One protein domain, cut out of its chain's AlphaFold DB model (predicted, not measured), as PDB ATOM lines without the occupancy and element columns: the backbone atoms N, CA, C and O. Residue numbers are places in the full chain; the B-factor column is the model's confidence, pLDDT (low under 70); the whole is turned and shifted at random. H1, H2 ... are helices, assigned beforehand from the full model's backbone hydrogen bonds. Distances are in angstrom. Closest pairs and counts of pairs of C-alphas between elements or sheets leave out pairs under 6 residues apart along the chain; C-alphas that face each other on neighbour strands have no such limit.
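This is residues 4 to 80 of the 81 residues of an uncharacterized protein of Kordia sp. SMS9 (UniProt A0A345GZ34). One long helix, H2, makes the length of a rod, and a short helix stands near each end of it, H1 by its first turns and H3 near its last, both slanting steeply away from its line. Residues 30 to 45 of H2 stand free. The printed part has 77 residues with three named helices, H1, H2 and H3 in chain order, and no named strand: all helix. It is extended, with a radius of gyration of the C-alphas of 19.9 A and spans of 58 by 24 by 22 A.

H1, residues 4 to 14, begins at C-alpha 4 (-16.156, 25.451, -32.146) and is 15.6 A long. H2, residues 22 to 58, runs 53.9 A. H3, residues 65 to 78, runs 20.5 A to C-alpha 78 (15.376, 37.580, -30.170).

H1 and H2 are close but not clearly touching, the closest C-alphas, of Leu 10 and Glu 25, being 7.5 A apart; they run opposite ways at a steep tilt of 68 degrees, only just short of about perpendicular. H2, with residues 50 to 53 alone, only just touches residues 67 to 71 of H3, with 3 pairs of C-alphas within 8 A, the closest being Leu 50 and His 71 at 6.6 A. H1 and H3 are apart. In H1 and H2 every O i to N i+4 pair is within hydrogen-bond range; in H3, 9 of 10.

The farthest C-alphas, of Asp 21 and Gly 60, are 58.3 A apart. The printed part has no cut, and both links are short. Residue 4 and residues 76 to 80 have pLDDT under 70.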
ATOM      1  N   SER A   4     -16.339  24.302 -31.250       65.81
ATOM      2  CA  SER A   4     -16.156  25.451 -32.146       65.81
ATOM      3  C   SER A   4     -14.791  25.515 -32.843       65.81
ATOM      4  O   SER A   4     -14.710  25.959 -33.984       65.81
ATOM      5  N   LYS A   5     -13.706  25.052 -32.201       71.31
ATOM      6  CA  LYS A   5     -12.364  25.083 -32.816       71.31
ATOM      7  C   LYS A   5     -12.214  24.061 -33.947       71.31
ATOM      8  O   LYS A   5     -11.472  24.309 -34.892       71.31
ATOM      9  N   LYS A   6     -12.916  22.924 -33.870       72.56
ATOM     10  CA  LYS A   6     -12.896  21.889 -34.917       72.56
ATOM     11  C   LYS A   6     -13.576  22.405 -36.185       72.56
ATOM     12  O   LYS A   6     -13.022  22.283 -37.274       72.56
ATOM     13  N   GLU A   7     -14.741  23.026 -36.038       77.94
ATOM     14  CA  GLU A   7     -15.519  23.565 -37.160       77.94
ATOM     15  C   GLU A   7     -14.802  24.720 -37.869       77.94
ATOM     16  O   GLU A   7     -14.822  24.787 -39.098       77.94
ATOM     17  N   GLU A   8     -14.101  25.586 -37.132       81.31
ATOM     18  CA  GLU A   8     -13.288  26.655 -37.729       81.31
ATOM     19  C   GLU A   8     -12.135  26.124 -38.588       81.31
ATOM     20  O   GLU A   8     -11.879  26.654 -39.673       81.31
ATOM     21  N   VAL A   9     -11.448  25.074 -38.129       78.31
ATOM     22  CA  VAL A   9     -10.356  24.445 -38.886       78.31
ATOM     23  C   VAL A   9     -10.905  23.812 -40.161       78.31
ATOM     24  O   VAL A   9     -10.439  24.144 -41.251       78.31
ATOM     25  N   LEU A  10     -11.951  22.987 -40.058       79.12
ATOM     26  CA  LEU A  10     -12.575  22.339 -41.217       79.12
ATOM     27  C   LEU A  10     -13.092  23.360 -42.240       79.12
ATOM     28  O   LEU A  10     -12.911  23.180 -43.446       79.12
ATOM     29  N   LYS A  11     -13.653  24.485 -41.779       83.00
ATOM     30  CA  LYS A  11     -14.103  25.579 -42.651       83.00
ATOM     31  C   LYS A  11     -12.958  26.182 -43.473       83.00
ATOM     32  O   LYS A  11     -13.160  26.445 -44.657       83.00
ATOM     33  N   LYS A  12     -11.762  26.357 -42.893       83.62
ATOM     34  CA  LYS A  12     -10.573  26.852 -43.619       83.62
ATOM     35  C   LYS A  12     -10.062  25.868 -44.675       83.62
ATOM     36  O   LYS A  12      -9.530  26.300 -45.695       83.62
ATOM     37  N   PHE A  13     -10.203  24.564 -44.451       78.94
ATOM     38  CA  PHE A  13      -9.827  23.554 -45.447       78.94
ATOM     39  C   PHE A  13     -10.833  23.509 -46.594       78.94
ATOM     40  O   PHE A  13     -10.446  23.619 -47.757       78.94
ATOM     41  N   ARG A  14     -12.134  23.488 -46.288       82.88
ATOM     42  CA  ARG A  14     -13.181  23.554 -47.317       82.88
ATOM     43  C   ARG A  14     -13.084  24.836 -48.154       82.88
ATOM     44  O   ARG A  14     -13.231  24.776 -49.369       82.88
ATOM     45  N   SER A  15     -12.739  25.982 -47.550       84.19
ATOM     46  CA  SER A  15     -12.532  27.238 -48.293       84.19
ATOM     47  C   SER A  15     -11.319  27.224 -49.230       84.19
ATOM     48  O   SER A  15     -11.207  28.099 -50.082       84.19
ATOM     49  N   LYS A  16     -10.401  26.263 -49.076       84.06
ATOM     50  CA  LYS A  16      -9.266  26.035 -49.984       84.06
ATOM     51  C   LYS A  16      -9.553  24.965 -51.049       84.06
ATOM     52  O   LYS A  16      -8.650  24.618 -51.799       84.06
ATOM     53  N   GLY A  17     -10.788  24.455 -51.127       78.69
ATOM     54  CA  GLY A  17     -11.216  23.481 -52.137       78.69
ATOM     55  C   GLY A  17     -11.061  22.012 -51.734       78.69
ATOM     56  O   GLY A  17     -11.293  21.137 -52.562       78.69
ATOM     57  N   TYR A  18     -10.700  21.715 -50.481       78.25
ATOM     58  CA  TYR A  18     -10.633  20.336 -49.996       78.25
ATOM     59  C   TYR A  18     -12.043  19.795 -49.709       78.25
ATOM     60  O   TYR A  18     -12.779  20.355 -48.894       78.25
ATOM     61  N   LEU A  19     -12.403  18.685 -50.357       76.38
ATOM     62  CA  LEU A  19     -13.580  17.876 -50.038       76.38
ATOM     63  C   LEU A  19     -13.150  16.777 -49.067       76.38
ATOM     64  O   LEU A  19     -12.444  15.851 -49.452       76.38
ATOM     65  N   LEU A  20     -13.545  16.912 -47.806       75.75
ATOM     66  CA  LEU A  20     -13.260  15.932 -46.766       75.75
ATOM     67  C   LEU A  20     -14.554  15.170 -46.471       75.75
ATOM     68  O   LEU A  20     -15.558  15.779 -46.098       75.75
ATOM     69  N   ASP A  21     -14.554  13.852 -46.663       81.62
ATOM     70  CA  ASP A  21     -15.615  13.003 -46.121       81.62
ATOM     71  C   ASP A  21     -15.486  12.901 -44.591       81.62
ATOM     72  O   ASP A  21     -14.453  13.235 -44.011       81.62
ATOM     73  N   SER A  22     -16.535  12.431 -43.917       77.75
ATOM     74  CA  SER A  22     -16.590  12.406 -42.451       77.75
ATOM     75  C   SER A  22     -15.471  11.588 -41.797       77.75
ATOM     76  O   SER A  22     -15.051  11.928 -40.690       77.75
ATOM     77  N   LYS A  23     -14.975  10.539 -42.465       79.75
ATOM     78  CA  LYS A  23     -13.861   9.723 -41.979       79.75
ATOM     79  C   LYS A  23     -12.548  10.482 -42.150       79.75
ATOM     80  O   LYS A  23     -11.816  10.650 -41.179       79.75
ATOM     81  N   THR A  24     -12.318  11.042 -43.334       75.88
ATOM     82  CA  THR A  24     -11.142  11.871 -43.622       75.88
ATOM     83  C   THR A  24     -11.077  13.110 -42.716       75.88
ATOM     84  O   THR A  24      -9.998  13.480 -42.270       75.88
ATOM     85  N   GLU A  25     -12.207  13.733 -42.355       76.44
ATOM     86  CA  GLU A  25     -12.238  14.838 -41.378       76.44
ATOM     87  C   GLU A  25     -11.803  14.416 -39.972       76.44
ATOM     88  O   GLU A  25     -11.199  15.206 -39.239       76.44
ATOM     89  N   GLN A  26     -12.152  13.195 -39.565       75.31
ATOM     90  CA  GLN A  26     -11.815  12.669 -38.250       75.31
ATOM     91  C   GLN A  26     -10.332  12.300 -38.172       75.31
ATOM     92  O   GLN A  26      -9.660  12.746 -37.240       75.31
ATOM     93  N   ASP A  27      -9.831  11.575 -39.173       76.81
ATOM     94  CA  ASP A  27      -8.422  11.183 -39.283       76.81
ATOM     95  C   ASP A  27      -7.529  12.429 -39.387       76.81
ATOM     96  O   ASP A  27      -6.607  12.607 -38.592       76.81
ATOM     97  N   PHE A  28      -7.899  13.389 -40.246       75.31
ATOM     98  CA  PHE A  28      -7.186  14.659 -40.383       75.31
ATOM     99  C   PHE A  28      -7.084  15.426 -39.060       75.31
ATOM    100  O   PHE A  28      -6.037  15.982 -38.733       75.31
ATOM    101  N   TYR A  29      -8.167  15.485 -38.281       71.81
ATOM    102  CA  TYR A  29      -8.145  16.206 -37.011       71.81
ATOM    103  C   TYR A  29      -7.269  15.510 -35.962       71.81
ATOM    104  O   TYR A  29      -6.626  16.194 -35.163       71.81
ATOM    105  N   ILE A  30      -7.242  14.173 -35.950       74.44
ATOM    106  CA  ILE A  30      -6.365  13.395 -35.068       74.44
ATOM    107  C   ILE A  30      -4.902  13.657 -35.435       74.44
ATOM    108  O   ILE A  30      -4.131  14.050 -34.558       74.44
ATOM    109  N   ASP A  31      -4.555  13.546 -36.717       76.06
ATOM    110  CA  ASP A  31      -3.189  13.753 -37.209       76.06
ATOM    111  C   ASP A  31      -2.720  15.188 -36.982       76.06
ATOM    112  O   ASP A  31      -1.637  15.423 -36.445       76.06
ATOM    113  N   PHE A  32      -3.565  16.170 -37.307       77.69
ATOM    114  CA  PHE A  32      -3.254  17.578 -37.091       77.69
ATOM    115  C   PHE A  32      -3.061  17.895 -35.607       77.69
ATOM    116  O   PHE A  32      -2.138  18.619 -35.241       77.69
ATOM    117  N   ARG A  33      -3.910  17.347 -34.729       78.88
ATOM    118  CA  ARG A  33      -3.759  17.530 -33.282       78.88
ATOM    119  C   ARG A  33      -2.473  16.886 -32.773       78.88
ATOM    120  O   ARG A  33      -1.803  17.500 -31.951       78.88
ATOM    121  N   SER A  34      -2.149  15.683 -33.243       78.62
ATOM    122  CA  SER A  34      -0.910  14.988 -32.889       78.62
ATOM    123  C   SER A  34       0.310  15.810 -33.304       78.62
ATOM    124  O   SER A  34       1.160  16.110 -32.474       78.62
ATOM    125  N   PHE A  35       0.326  16.292 -34.547       79.19
ATOM    126  CA  PHE A  35       1.389  17.145 -35.074       79.19
ATOM    127  C   PHE A  35       1.549  18.447 -34.280       79.19
ATOM    128  O   PHE A  35       2.657  18.808 -33.900       79.19
ATOM    129  N   VAL A  36       0.450  19.148 -33.982       82.00
ATOM    130  CA  VAL A  36       0.506  20.383 -33.181       82.00
ATOM    131  C   VAL A  36       0.997  20.104 -31.762       82.00
ATOM    132  O   VAL A  36       1.781  20.887 -31.237       82.00
ATOM    133  N   ASN A  37       0.557  19.008 -31.142       83.19
ATOM    134  CA  ASN A  37       1.043  18.622 -29.821       83.19
ATOM    135  C   ASN A  37       2.544  18.319 -29.846       83.19
ATOM    136  O   ASN A  37       3.248  18.799 -28.969       83.19
ATOM    137  N   GLN A  38       3.029  17.612 -30.868       86.62
ATOM    138  CA  GLN A  38       4.454  17.339 -31.038       86.62
ATOM    139  C   GLN A  38       5.261  18.636 -31.180       86.62
ATOM    140  O   GLN A  38       6.260  18.807 -30.494       86.62
ATOM    141  N   LEU A  39       4.793  19.596 -31.987       87.06
ATOM    142  CA  LEU A  39       5.448  20.905 -32.096       87.06
ATOM    143  C   LEU A  39       5.490  21.655 -30.758       87.06
ATOM    144  O   LEU A  39       6.473  22.325 -30.461       87.06
ATOM    145  N   ILE A  40       4.426  21.567 -29.954       86.75
ATOM    146  CA  ILE A  40       4.391  22.184 -28.622       86.75
ATOM    147  C   ILE A  40       5.375  21.487 -27.679       86.75
ATOM    148  O   ILE A  40       6.075  22.169 -26.938       86.75
ATOM    149  N   GLU A  41       5.431  20.155 -27.690       89.69
ATOM    150  CA  GLU A  41       6.380  19.381 -26.884       89.69
ATOM    151  C   GLU A  41       7.829  19.719 -27.255       89.69
ATOM    152  O   GLU A  41       8.628  20.005 -26.364       89.69
ATOM    153  N   ASP A  42       8.142  19.794 -28.550       84.31
ATOM    154  CA  ASP A  42       9.462  20.191 -29.043       84.31
ATOM    155  C   ASP A  42       9.844  21.603 -28.556       84.31
ATOM    156  O   ASP A  42      10.952  21.817 -28.062       84.31
ATOM    157  N   GLU A  43       8.922  22.571 -28.629       86.31
ATOM    158  CA  GLU A  43       9.137  23.935 -28.122       86.31
ATOM    159  C   GLU A  43       9.358  23.966 -26.601       86.31
ATOM    160  O   GLU A  43      10.233  24.683 -26.115       86.31
ATOM    161  N   VAL A  44       8.609  23.168 -25.831       88.56
ATOM    162  CA  VAL A  44       8.799  23.063 -24.374       88.56
ATOM    163  C   VAL A  44      10.191  22.523 -24.050       88.56
ATOM    164  O   VAL A  44      10.890  23.123 -23.236       88.56
ATOM    165  N   ILE A  45      10.630  21.460 -24.728       87.94
ATOM    166  CA  ILE A  45      11.969  20.880 -24.543       87.94
ATOM    167  C   ILE A  45      13.056  21.923 -24.836       87.94
ATOM    168  O   ILE A  45      14.016  22.062 -24.077       87.94
ATOM    169  N   LEU A  46      12.903  22.702 -25.911       85.69
ATOM    170  CA  LEU A  46      13.854  23.764 -26.254       85.69
ATOM    171  C   LEU A  46      13.923  24.858 -25.180       85.69
ATOM    172  O   LEU A  46      15.015  25.344 -24.870       85.69
ATOM    173  N   LEU A  47      12.781  25.244 -24.601       86.44
ATOM    174  CA  LEU A  47      12.720  26.225 -23.515       86.44
ATOM    175  C   LEU A  47      13.355  25.698 -22.223       86.44
ATOM    176  O   LEU A  47      14.075  26.441 -21.552       86.44
ATOM    177  N   GLU A  48      13.128  24.431 -21.883       88.81
ATOM    178  CA  GLU A  48      13.755  23.781 -20.727       88.81
ATOM    179  C   GLU A  48      15.279  23.721 -20.879       88.81
ATOM    180  O   GLU A  48      16.016  24.059 -19.949       88.81
ATOM    181  N   GLU A  49      15.766  23.373 -22.070       86.19
ATOM    182  CA  GLU A  49      17.196  23.348 -22.379       86.19
ATOM    183  C   GLU A  49      17.832  24.741 -22.320       86.19
ATOM    184  O   GLU A  49      18.903  24.920 -21.729       86.19
ATOM    185  N   LEU A  50      17.153  25.757 -22.856       88.00
ATOM    186  CA  LEU A  50      17.572  27.150 -22.712       88.00
ATOM    187  C   LEU A  50      17.679  27.566 -21.245       88.00
ATOM    188  O   LEU A  50      18.674  28.179 -20.850       88.00
ATOM    189  N   TYR A  51      16.671  27.231 -20.443       88.06
ATOM    190  CA  TYR A  51      16.650  27.554 -19.022       88.06
ATOM    191  C   TYR A  51      17.791  26.860 -18.274       88.06
ATOM    192  O   TYR A  51      18.506  27.501 -17.503       88.06
ATOM    193  N   ARG A  52      18.040  25.579 -18.564       91.88
ATOM    194  CA  ARG A  52      19.169  24.823 -18.008       91.88
ATOM    195  C   ARG A  52      20.508  25.493 -18.320       91.88
ATOM    196  O   ARG A  52      21.329  25.668 -17.422       91.88
ATOM    197  N   ILE A  53      20.725  25.898 -19.572       90.31
ATOM    198  CA  ILE A  53      21.953  26.594 -19.987       90.31
ATOM    199  C   ILE A  53      22.071  27.957 -19.300       90.31
ATOM    200  O   ILE A  53      23.157  28.328 -18.853       90.31
ATOM    201  N   HIS A  54      20.968  28.696 -19.177       85.94
ATOM    202  CA  HIS A  54      20.952  29.973 -18.469       85.94
ATOM    203  C   HIS A  54      21.388  29.807 -17.006       85.94
ATOM    204  O   HIS A  54      22.299  30.502 -16.560       85.94
ATOM    205  N   GLN A  55      20.838  28.815 -16.301       91.50
ATOM    206  CA  GLN A  55      21.220  28.508 -14.921       91.50
ATOM    207  C   GLN A  55      22.699  28.133 -14.779       91.50
ATOM    208  O   GLN A  55      23.338  28.539 -13.810       91.50
ATOM    209  N   LYS A  56      23.260  27.376 -15.731       92.31
ATOM    210  CA  LYS A  56      24.699  27.074 -15.748       92.31
ATOM    211  C   LYS A  56      25.536  28.351 -15.823       92.31
ATOM    212  O   LYS A  56      26.466  28.514 -15.036       92.31
ATOM    213  N   LYS A  57      25.172  29.290 -16.706       86.69
ATOM    214  CA  LYS A  57      25.870  30.582 -16.825       86.69
ATOM    215  C   LYS A  57      25.765  31.418 -15.555       86.69
ATOM    216  O   LYS A  57      26.768  31.984 -15.138       86.69
ATOM    217  N   GLU A  58      24.585  31.484 -14.936       90.00
ATOM    218  CA  GLU A  58      24.394  32.211 -13.671       90.00
ATOM    219  C   GLU A  58      25.250  31.636 -12.536       90.00
ATOM    220  O   GLU A  58      25.758  32.382 -11.701       90.00
ATOM    221  N   LYS A  59      25.459  30.315 -12.529       93.75
ATOM    222  CA  LYS A  59      26.334  29.621 -11.574       93.75
ATOM    223  C   LYS A  59      27.823  29.696 -11.927       93.75
ATOM    224  O   LYS A  59      28.645  29.241 -11.136       93.75
ATOM    225  N   GLY A  60      28.179  30.255 -13.086       90.62
ATOM    226  CA  GLY A  60      29.557  30.307 -13.578       90.62
ATOM    227  C   GLY A  60      30.105  28.955 -14.048       90.62
ATOM    228  O   GLY A  60      31.319  28.776 -14.081       90.62
ATOM    229  N   GLU A  61      29.236  28.002 -14.386       92.62
ATOM    230  CA  GLU A  61      29.635  26.713 -14.958       92.62
ATOM    231  C   GLU A  61      30.064  26.881 -16.426       92.62
ATOM    232  O   GLU A  61      29.488  27.678 -17.174       92.62
ATOM    233  N   GLU A  62      31.061  26.106 -16.860       90.44
ATOM    234  CA  GLU A  62      31.463  26.072 -18.268       90.44
ATOM    235  C   GLU A  62      30.377  25.419 -19.130       90.44
ATOM    236  O   GLU A  62      29.834  24.357 -18.808       90.44
ATOM    237  N   LEU A  63      30.071  26.057 -20.259       88.31
ATOM    238  CA  LEU A  63      29.187  25.498 -21.271       88.31
ATOM    239  C   LEU A  63      29.992  24.658 -22.260       88.31
ATOM    240  O   LEU A  63      31.103  25.006 -22.650       88.31
ATOM    241  N   SER A  64      29.402  23.566 -22.732       90.56
ATOM    242  CA  SER A  64      29.932  22.849 -23.888       90.56
ATOM    243  C   SER A  64      29.794  23.684 -25.165       90.56
ATOM    244  O   SER A  64      28.891  24.511 -25.308       90.56
ATOM    245  N   ALA A  65      30.622  23.387 -26.169       88.31
ATOM    246  CA  ALA A  65      30.570  24.062 -27.468       88.31
ATOM    247  C   ALA A  65      29.192  23.969 -28.167       88.31
ATOM    248  O   ALA A  65      28.855  24.819 -28.993       88.31
ATOM    249  N   ILE A  66      28.396  22.931 -27.873       88.38
ATOM    250  CA  ILE A  66      27.032  22.787 -28.405       88.38
ATOM    251  C   ILE A  66      26.075  23.731 -27.669       88.38
ATOM    252  O   ILE A  66      25.311  24.436 -28.325       88.38
ATOM    253  N   GLU A  67      26.143  23.787 -26.337       88.88
ATOM    254  CA  GLU A  67      25.313  24.675 -25.508       88.88
ATOM    255  C   GLU A  67      25.575  26.153 -25.832       88.88
ATOM    256  O   GLU A  67      24.632  26.934 -25.954       88.88
ATOM    257  N   GLU A  68      26.834  26.532 -26.065       87.38
ATOM    258  CA  GLU A  68      27.190  27.888 -26.498       87.38
ATOM    259  C   GLU A  68      26.560  28.250 -27.846       87.38
ATOM    260  O   GLU A  68      25.942  29.310 -27.986       87.38
ATOM    261  N   LYS A  69      26.681  27.362 -28.844       86.06
ATOM    262  CA  LYS A  69      26.089  27.569 -30.174       86.06
ATOM    263  C   LYS A  69      24.568  27.636 -30.110       86.06
ATOM    264  O   LYS A  69      23.972  28.487 -30.767       86.06
ATOM    265  N   PHE A  70      23.955  26.758 -29.322       83.75
ATOM    266  CA  PHE A  70      22.512  26.701 -29.131       83.75
ATOM    267  C   PHE A  70      21.979  27.984 -28.481       83.75
ATOM    268  O   PHE A  70      21.102  28.641 -29.042       83.75
ATOM    269  N   HIS A  71      22.577  28.404 -27.362       80.94
ATOM    270  CA  HIS A  71      22.215  29.646 -26.683       80.94
ATOM    271  C   HIS A  71      22.401  30.861 -27.601       80.94
ATOM    272  O   HIS A  71      21.514  31.705 -27.685       80.94
ATOM    273  N   ALA A  72      23.521  30.947 -28.328       82.06
ATOM    274  CA  ALA A  72      23.789  32.056 -29.246       82.06
ATOM    275  C   ALA A  72      22.810  32.118 -30.431       82.06
ATOM    276  O   ALA A  72      22.433  33.209 -30.858       82.06
ATOM    277  N   TYR A  73      22.406  30.968 -30.981       79.94
ATOM    278  CA  TYR A  73      21.419  30.904 -32.063       79.94
ATOM    279  C   TYR A  73      20.053  31.431 -31.611       79.94
ATOM    280  O   TYR A  73      19.410  32.192 -32.338       79.94
ATOM    281  N   LEU A  74      19.631  31.062 -30.400       71.44
ATOM    282  CA  LEU A  74      18.327  31.440 -29.865       71.44
ATOM    283  C   LEU A  74      18.283  32.906 -29.428       71.44
ATOM    284  O   LEU A  74      17.320  33.590 -29.771       71.44
ATOM    285  N   THR A  75      19.339  33.432 -28.796       71.25
ATOM    286  CA  THR A  75      19.392  34.859 -28.433       71.25
ATOM    287  C   THR A  75      19.532  35.778 -29.647       71.25
ATOM    288  O   THR A  75      18.874  36.813 -29.699       71.25
ATOM    289  N   LYS A  76      20.291  35.392 -30.688       66.88
ATOM    290  CA  LYS A  76      20.382  36.187 -31.933       66.88
ATOM    291  C   LYS A  76      19.039  36.365 -32.643       66.88
ATOM    292  O   LYS A  76      18.838  37.379 -33.304       66.88
ATOM    293  N   LYS A  77      18.131  35.390 -32.546       55.69
ATOM    294  CA  LYS A  77      16.779  35.516 -33.110       55.69
ATOM    295  C   LYS A  77      15.894  36.477 -32.317       55.69
ATOM    296  O   LYS A  77      14.964  37.025 -32.895       55.69
ATOM    297  N   THR A  78      16.167  36.686 -31.030       52.38
ATOM    298  CA  THR A  78      15.376  37.580 -30.170       52.38
ATOM    299  C   THR A  78      15.698  39.062 -30.399       52.38
ATOM    300  O   THR A  78      14.838  39.910 -30.170       52.38
ATOM    301  N   ASP A  79      16.899  39.370 -30.905       47.34
ATOM    302  CA  ASP A  79      17.365  40.740 -31.183       47.34
ATOM    303  C   ASP A  79      16.931  41.292 -32.555       47.34
ATOM    304  O   ASP A  79      17.125  42.473 -32.843       47.34
ATOM    305  N   LEU A  80      16.310  40.469 -33.406       46.75
ATOM    306  CA  LEU A  80      15.657  40.916 -34.640       46.75
ATOM    307  C   LEU A  80      14.262  41.469 -34.301       46.75
ATOM    308  O   LEU A  80      13.249  40.800 -34.506       46.75
TER     309      LEU A  80